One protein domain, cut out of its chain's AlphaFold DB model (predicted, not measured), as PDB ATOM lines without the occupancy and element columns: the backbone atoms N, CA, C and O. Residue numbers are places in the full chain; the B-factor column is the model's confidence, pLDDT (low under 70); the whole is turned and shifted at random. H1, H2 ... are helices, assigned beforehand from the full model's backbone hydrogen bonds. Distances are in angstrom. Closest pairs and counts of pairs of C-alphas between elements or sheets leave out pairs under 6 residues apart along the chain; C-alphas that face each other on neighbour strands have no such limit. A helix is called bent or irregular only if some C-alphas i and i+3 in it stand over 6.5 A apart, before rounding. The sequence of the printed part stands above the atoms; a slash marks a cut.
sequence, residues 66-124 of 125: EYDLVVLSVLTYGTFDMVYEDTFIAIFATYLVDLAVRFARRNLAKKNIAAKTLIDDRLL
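What this domain is: This is residues 66 to 124 of the 125 residues of the protein "Hypothetical protein" of Phaeocystis antarctica (UniProt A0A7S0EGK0). The model is a lopsided helical hairpin opened into a narrow V: the long helix H2 makes the longest axis, and the shorter helix H1 folds back beside its first part, the two spreading away from each other from their link. At the other end of H2 the chain turns back in a tight link, and the very short helix H3 packs on the last part of H2, while residues 103 to 109 of H2 between these two contacts stand free. The printed part has 59 residues with three named helices in the order H1, H2, H3 and no named strand, and its class is all helix. It is only just extended, close to loose, with a radius of gyration of the C-alphas of 15.9 A and spans of 49 by 20 by 13 A.

Where its parts are: H1 holds residues 66 to 84, from C-alpha 66 at (378.943, 325.314, 187.889) to C-alpha 84 at (405.490, 327.684, 191.966), and measures 27.0 A from first to last C-alpha. H2 holds residues 87 to 117 and is the longest helix, 44.1 A from the C-alpha of Thr 87 at (401.362, 321.234, 194.017) to that of Thr 117. H3 holds residues 121 to 124, measures 5.2 A, and ends with C-alpha 124 at (367.320, 339.826, 202.394). None of the helices is bent or irregular.

How they stand to each other: H1 and H2 touch, with 17 pairs of C-alphas within 8 A, and the closest C-alphas are those of Phe 80 and Ala 90, 4.8 A apart. They run opposite ways at a steep tilt of 37 degrees, only just past shallow, and form a helical hairpin. H2 touches H1 with residues 87 to 98 alone. H2 touches H3 with residues 110 to 114 alone, and the closest C-alphas of these two helices are those of Ala 114 and Asp 121, 5.5 A apart. H1 and H3 are apart. In H1 and H2 every pair of O i and N i+4 is within hydrogen-bond range; H3 is too short for such a pair, and its one pair of O i and N i+3 is within range.

The domain as a whole: The outline is a rod, and the two C-alphas farthest apart are those of Glu 85 and Leu 118, at 49.1 A. The first and last printed C-alphas, of Glu 66 and Leu 124, are 23.6 A apart. The printed part has no cut, and both links, H1 to H2 and H2 to H3, are tight. The mean pLDDT of the printed part is 84.8; residues 121 to 124, which make up H3, are under 70.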
ATOM      1  N   GLU A  66     378.055 326.244 187.181       79.06
ATOM      2  CA  GLU A  66     378.943 325.314 187.889       79.06
ATOM      3  C   GLU A  66     380.145 324.918 187.028       79.06
ATOM      4  O   GLU A  66     381.277 324.925 187.501       79.06
ATOM      5  N   TYR A  67     379.914 324.678 185.737       78.69
ATOM      6  CA  TYR A  67     380.977 324.352 184.791       78.69
ATOM      7  C   TYR A  67     382.001 325.486 184.648       78.69
ATOM      8  O   TYR A  67     383.203 325.238 184.652       78.69
ATOM      9  N   ASP A  68     381.540 326.739 184.610       83.62
ATOM     10  CA  ASP A  68     382.423 327.903 184.491       83.62
ATOM     11  C   ASP A  68     383.321 328.057 185.733       83.62
ATOM     12  O   ASP A  68     384.490 328.419 185.615       83.62
ATOM     13  N   LEU A  69     382.804 327.731 186.925       84.44
ATOM     14  CA  LEU A  69     383.584 327.715 188.172       84.44
ATOM     15  C   LEU A  69     384.624 326.593 188.195       84.44
ATOM     16  O   LEU A  69     385.740 326.800 188.672       84.44
ATOM     17  N   VAL A  70     384.272 325.414 187.679       87.19
ATOM     18  CA  VAL A  70     385.214 324.292 187.562       87.19
ATOM     19  C   VAL A  70     386.339 324.660 186.601       87.19
ATOM     20  O   VAL A  70     387.507 324.515 186.954       87.19
ATOM     21  N   VAL A  71     386.013 325.217 185.431       91.44
ATOM     22  CA  VAL A  71     387.012 325.691 184.461       91.44
ATOM     23  C   VAL A  71     387.910 326.762 185.079       91.44
ATOM     24  O   VAL A  71     389.131 326.672 184.957       91.44
ATOM     25  N   LEU A  72     387.338 327.735 185.797       89.88
ATOM     26  CA  LEU A  72     388.108 328.744 186.525       89.88
ATOM     27  C   LEU A  72     389.077 328.098 187.526       89.88
ATOM     28  O   LEU A  72     390.242 328.488 187.582       89.88
ATOM     29  N   SER A  73     388.617 327.104 188.286       90.50
ATOM     30  CA  SER A  73     389.430 326.411 189.294       90.50
ATOM     31  C   SER A  73     390.590 325.645 188.655       90.50
ATOM     32  O   SER A  73     391.719 325.745 189.125       90.50
ATOM     33  N   VAL A  74     390.339 324.946 187.544       93.44
ATOM     34  CA  VAL A  74     391.367 324.203 186.795       93.44
ATOM     35  C   VAL A  74     392.409 325.146 186.190       93.44
ATOM     36  O   VAL A  74     393.605 324.894 186.312       93.44
ATOM     37  N   LEU A  75     391.980 326.254 185.577       93.62
ATOM     38  CA  LEU A  75     392.892 327.250 185.002       93.62
ATOM     39  C   LEU A  75     393.740 327.940 186.076       93.62
ATOM     40  O   LEU A  75     394.936 328.157 185.881       93.62
ATOM     41  N   THR A  76     393.124 328.266 187.212       92.00
ATOM     42  CA  THR A  76     393.802 328.899 188.349       92.00
ATOM     43  C   THR A  76     394.850 327.958 188.936       92.00
ATOM     44  O   THR A  76     395.996 328.365 189.114       92.00
ATOM     45  N   TYR A  77     394.488 326.687 189.137       94.25
ATOM     46  CA  TYR A  77     395.423 325.652 189.568       94.25
ATOM     47  C   TYR A  77     396.591 325.509 188.594       94.25
ATOM     48  O   TYR A  77     397.735 325.640 189.013       94.25
ATOM     49  N   GLY A  78     396.318 325.329 187.298       93.12
ATOM     50  CA  GLY A  78     397.371 325.162 186.293       93.12
ATOM     51  C   GLY A  78     398.304 326.372 186.197       93.12
ATOM     52  O   GLY A  78     399.505 326.212 186.007       93.12
ATOM     53  N   THR A  79     397.778 327.584 186.394       93.38
ATOM     54  CA  THR A  79     398.598 328.804 186.424       93.38
ATOM     55  C   THR A  79     399.527 328.821 187.637       93.38
ATOM     56  O   THR A  79     400.704 329.139 187.497       93.38
ATOM     57  N   PHE A  80     399.029 328.474 188.827       92.88
ATOM     58  CA  PHE A  80     399.848 328.474 190.039       92.88
ATOM     59  C   PHE A  80     400.843 327.314 190.096       92.88
ATOM     60  O   PHE A  80     401.967 327.522 190.545       92.88
ATOM     61  N   ASP A  81     400.471 326.136 189.601       94.44
ATOM     62  CA  ASP A  81     401.358 324.972 189.502       94.44
ATOM     63  C   ASP A  81     402.551 325.277 188.580       94.44
ATOM     64  O   ASP A  81     403.692 325.004 188.936       94.44
ATOM     65  N   MET A  82     402.318 325.979 187.462       91.88
ATOM     66  CA  MET A  82     403.388 326.411 186.549       91.88
ATOM     67  C   MET A  82     404.307 327.497 187.137       91.88
ATOM     68  O   MET A  82     405.450 327.623 186.714       91.88
ATOM     69  N   VAL A  83     403.816 328.317 188.072       93.31
ATOM     70  CA  VAL A  83     404.597 329.416 188.673       93.31
ATOM     71  C   VAL A  83     405.434 328.940 189.855       93.31
ATOM     72  O   VAL A  83     406.565 329.393 190.019       93.31
ATOM     73  N   TYR A  84     404.868 328.082 190.704       89.31
ATOM     74  CA  TYR A  84     405.490 327.684 191.966       89.31
ATOM     75  C   TYR A  84     406.144 326.301 191.918       89.31
ATOM     76  O   TYR A  84     406.922 326.003 192.820       89.31
ATOM     77  N   GLU A  85     405.828 325.471 190.913       87.12
ATOM     78  CA  GLU A  85     406.296 324.078 190.770       87.12
ATOM     79  C   GLU A  85     406.045 323.206 192.023       87.12
ATOM     80  O   GLU A  85     406.624 322.133 192.189       87.12
ATOM     81  N   ASP A  86     405.149 323.660 192.907       89.12
ATOM     82  CA  ASP A  86     404.735 322.996 194.138       89.12
ATOM     83  C   ASP A  86     403.211 322.862 194.149       89.12
ATOM     84  O   ASP A  86     402.452 323.834 194.278       89.12
ATOM     85  N   THR A  87     402.770 321.611 194.060       91.00
ATOM     86  CA  THR A  87     401.362 321.234 194.017       91.00
ATOM     87  C   THR A  87     400.594 321.663 195.271       91.00
ATOM     88  O   THR A  87     399.430 322.054 195.171       91.00
ATOM     89  N   PHE A  88     401.207 321.643 196.460       92.81
ATOM     90  CA  PHE A  88     400.516 322.037 197.693       92.81
ATOM     91  C   PHE A  88     400.216 323.534 197.705       92.81
ATOM     92  O   PHE A  88     399.106 323.944 198.063       92.81
ATOM     93  N   ILE A  89     401.181 324.346 197.271       91.31
ATOM     94  CA  ILE A  89     401.026 325.800 197.175       91.31
ATOM     95  C   ILE A  89     399.984 326.144 196.106       91.31
ATOM     96  O   ILE A  89     399.115 326.984 196.350       91.31
ATOM     97  N   ALA A  90     400.006 325.454 194.963       91.31
ATOM     98  CA  ALA A  90     399.038 325.658 193.891       91.31
ATOM     99  C   ALA A  90     397.597 325.337 194.321       91.31
ATOM    100  O   ALA A  90     396.681 326.128 194.062       91.31
ATOM    101  N   ILE A  91     397.379 324.226 195.036       91.62
ATOM    102  CA  ILE A  91     396.060 323.862 195.581       91.62
ATOM    103  C   ILE A  91     395.591 324.912 196.591       91.62
ATOM    104  O   ILE A  91     394.450 325.378 196.515       91.62
ATOM    105  N   PHE A  92     396.461 325.315 197.517       93.31
ATOM    106  CA  PHE A  92     396.111 326.295 198.542       93.31
ATOM    107  C   PHE A  92     395.773 327.666 197.938       93.31
ATOM    108  O   PHE A  92     394.755 328.267 198.289       93.31
ATOM    109  N   ALA A  93     396.571 328.140 196.980       91.38
ATOM    110  CA  ALA A  93     396.318 329.389 196.269       91.38
ATOM    111  C   ALA A  93     394.998 329.339 195.483       91.38
ATOM    112  O   ALA A  93     394.203 330.277 195.542       91.38
ATOM    113  N   THR A  94     394.719 328.220 194.811       93.38
ATOM    114  CA  THR A  94     393.457 328.013 194.083       93.38
ATOM    115  C   THR A  94     392.255 328.057 195.022       93.38
ATOM    116  O   THR A  94     391.254 328.706 194.713       93.38
ATOM    117  N   TYR A  95     392.363 327.445 196.204       91.06
ATOM    118  CA  TYR A  95     391.321 327.508 197.226       91.06
ATOM    119  C   TYR A  95     391.071 328.940 197.724       91.06
ATOM    120  O   TYR A  95     389.918 329.353 197.867       91.06
ATOM    121  N   LEU A  96     392.128 329.730 197.943       93.12
ATOM    122  CA  LEU A  96     391.987 331.138 198.333       93.12
ATOM    123  C   LEU A  96     391.278 331.971 197.259       93.12
ATOM    124  O   LEU A  96     390.436 332.808 197.591       93.12
ATOM    125  N   VAL A  97     391.584 331.733 195.981       91.25
ATOM    126  CA  VAL A  97     390.909 332.408 194.864       91.25
ATOM    127  C   VAL A  97     389.431 332.024 194.805       91.25
ATOM    128  O   VAL A  97     388.583 332.912 194.708       91.25
ATOM    129  N   ASP A  98     389.095 330.739 194.933       88.38
ATOM    130  CA  ASP A  98     387.701 330.280 194.970       88.38
ATOM    131  C   ASP A  98     386.930 330.915 196.143       88.38
ATOM    132  O   ASP A  98     385.831 331.453 195.966       88.38
ATOM    133  N   LEU A  99     387.538 330.974 197.333       88.38
ATOM    134  CA  LEU A  99     386.949 331.638 198.497       88.38
ATOM    135  C   LEU A  99     386.694 333.134 198.241       88.38
ATOM    136  O   LEU A  99     385.612 333.642 198.558       88.38
ATOM    137  N   ALA A 100     387.656 333.835 197.638       89.25
ATOM    138  CA  ALA A 100     387.530 335.250 197.305       89.25
ATOM    139  C   ALA A 100     386.409 335.503 196.282       89.25
ATOM    140  O   ALA A 100     385.592 336.409 196.469       89.25
ATOM    141  N   VAL A 101     386.316 334.672 195.238       87.19
ATOM    142  CA  VAL A 101     385.265 334.756 194.214       87.19
ATOM    143  C   VAL A 101     383.885 334.538 194.834       87.19
ATOM    144  O   VAL A 101     382.973 335.339 194.601       87.19
ATOM    145  N   ARG A 102     383.724 333.513 195.682       83.25
ATOM    146  CA  ARG A 102     382.462 333.244 196.393       83.25
ATOM    147  C   ARG A 102     382.072 334.403 197.307       83.25
ATOM    148  O   ARG A 102     380.910 334.818 197.312       83.25
ATOM    149  N   PHE A 103     383.032 334.965 198.043       84.38
ATOM    150  CA  PHE A 103     382.787 336.103 198.926       84.38
ATOM    151  C   PHE A 103     382.366 337.354 198.147       84.38
ATOM    152  O   PHE A 103     381.326 337.951 198.446       84.38
ATOM    153  N   ALA A 104     383.122 337.737 197.116       85.38
ATOM    154  CA  ALA A 104     382.795 338.880 196.270       85.38
ATOM    155  C   ALA A 104     381.410 338.709 195.632       85.38
ATOM    156  O   ALA A 104     380.568 339.609 195.693       85.38
ATOM    157  N   ARG A 105     381.122 337.514 195.103       81.94
ATOM    158  CA  ARG A 105     379.841 337.207 194.468       81.94
ATOM    159  C   ARG A 105     378.675 337.274 195.440       81.94
ATOM    160  O   ARG A 105     377.650 337.835 195.071       81.94
ATOM    161  N   ARG A 106     378.810 336.760 196.665       77.94
ATOM    162  CA  ARG A 106     377.746 336.829 197.680       77.94
ATOM    163  C   ARG A 106     377.377 338.278 197.996       77.94
ATOM    164  O   ARG A 106     376.196 338.603 198.080       77.94
ATOM    165  N   ASN A 107     378.370 339.155 198.116       80.88
ATOM    166  CA  ASN A 107     378.146 340.575 198.386       80.88
ATOM    167  C   ASN A 107     377.515 341.305 197.190       80.88
ATOM    168  O   ASN A 107     376.562 342.062 197.367       80.88
ATOM    169  N   LEU A 108     378.003 341.057 195.971       80.62
ATOM    170  CA  LEU A 108     377.441 341.653 194.754       80.62
ATOM    171  C   LEU A 108     376.027 341.144 194.460       80.62
ATOM    172  O   LEU A 108     375.173 341.910 194.023       80.62
ATOM    173  N   ALA A 109     375.765 339.864 194.718       75.06
ATOM    174  CA  ALA A 109     374.466 339.255 194.485       75.06
ATOM    175  C   ALA A 109     373.396 339.805 195.431       75.06
ATOM    176  O   ALA A 109     372.310 340.116 194.958       75.06
ATOM    177  N   LYS A 110     373.710 339.989 196.723       75.50
ATOM    178  CA  LYS A 110     372.790 340.632 197.677       75.50
ATOM    179  C   LYS A 110     372.371 342.020 197.188       75.50
ATOM    180  O   LYS A 110     371.186 342.239 196.964       75.50
ATOM    181  N   LYS A 111     373.355 342.866 196.862       77.69
ATOM    182  CA  LYS A 111     373.122 344.223 196.340       77.69
ATOM    183  C   LYS A 111     372.311 344.227 195.043       77.69
ATOM    184  O   LYS A 111     371.426 345.054 194.861       77.69
ATOM    185  N   ASN A 112     372.611 343.308 194.122       79.31
ATOM    186  CA  ASN A 112     371.909 343.216 192.840       79.31
ATOM    187  C   ASN A 112     370.459 342.744 193.016       79.31
ATOM    188  O   ASN A 112     369.562 343.256 192.351       79.31
ATOM    189  N   ILE A 113     370.215 341.785 193.914       78.12
ATOM    190  CA  ILE A 113     368.860 341.328 194.226       78.12
ATOM    191  C   ILE A 113     368.076 342.465 194.878       78.12
ATOM    192  O   ILE A 113     367.020 342.787 194.353       78.12
ATOM    193  N   ALA A 114     368.607 343.125 195.912       78.88
ATOM    194  CA  ALA A 114     367.954 344.271 196.556       78.88
ATOM    195  C   ALA A 114     367.599 345.383 195.566       78.88
ATOM    196  O   ALA A 114     366.468 345.867 195.542       78.88
ATOM    197  N   ALA A 115     368.537 345.739 194.682       76.19
ATOM    198  CA  ALA A 115     368.307 346.752 193.659       76.19
ATOM    199  C   ALA A 115     367.189 346.357 192.680       76.19
ATOM    200  O   ALA A 115     366.384 347.200 192.291       76.19
ATOM    201  N   LYS A 116     367.120 345.079 192.280       78.19
ATOM    202  CA  LYS A 116     366.099 344.586 191.344       78.19
ATOM    203  C   LYS A 116     364.740 344.358 191.992       78.19
ATOM    204  O   LYS A 116     363.729 344.494 191.309       78.19
ATOM    205  N   THR A 117     364.704 343.981 193.266       77.31
ATOM    206  CA  THR A 117     363.457 343.730 193.993       77.31
ATOM    207  C   THR A 117     362.916 344.974 194.686       77.31
ATOM    208  O   THR A 117     361.787 344.923 195.160       77.31
ATOM    209  N   LEU A 118     363.673 346.083 194.727       80.50
ATOM    210  CA  LEU A 118     363.343 347.290 195.502       80.50
ATOM    211  C   LEU A 118     363.092 346.976 196.990       80.50
ATOM    212  O   LEU A 118     362.347 347.678 197.671       80.50
ATOM    213  N   ILE A 119     363.708 345.904 197.493       74.06
ATOM    214  CA  ILE A 119     363.636 345.476 198.891       74.06
ATOM    215  C   ILE A 119     364.973 345.820 199.547       74.06
ATOM    216  O   ILE A 119     366.027 345.581 198.963       74.06
ATOM    217  N   ASP A 120     364.931 346.378 200.758       75.12
ATOM    218  CA  ASP A 120     366.127 346.718 201.533       75.12
ATOM    219  C   ASP A 120     367.009 345.472 201.762       75.12
ATOM    220  O   ASP A 120     366.508 344.392 202.092       75.12
ATOM    221  N   ASP A 121     368.331 345.619 201.629       64.94
ATOM    222  CA  ASP A 121     369.326 344.558 201.844       64.94
ATOM    223  C   ASP A 121     369.161 343.883 203.221       64.94
ATOM    224  O   ASP A 121     369.437 342.691 203.376       64.94
ATOM    225  N   ARG A 122     368.677 344.629 204.226       67.94
ATOM    226  CA  ARG A 122     368.399 344.116 205.582       67.94
ATOM    227  C   ARG A 122     367.245 343.117 205.636       67.94
ATOM    228  O   ARG A 122     367.190 342.310 206.555       67.94
ATOM    229  N   LEU A 123     366.332 343.164 204.672       63.56
ATOM    230  CA  LEU A 123     365.211 342.229 204.567       63.56
ATOM    231  C   LEU A 123     365.592 340.972 203.772       63.56
ATOM    232  O   LEU A 123     364.863 339.985 203.797       63.56
ATOM    233  N   LEU A 124     366.750 340.979 203.099       60.88
ATOM    234  CA  LEU A 124     367.320 339.826 202.394       60.88
ATOM    235  C   LEU A 124     368.227 338.960 203.283       60.88
ATOM    236  O   LEU A 124     368.964 338.121 202.750       60.88
TER     237      LEU A 124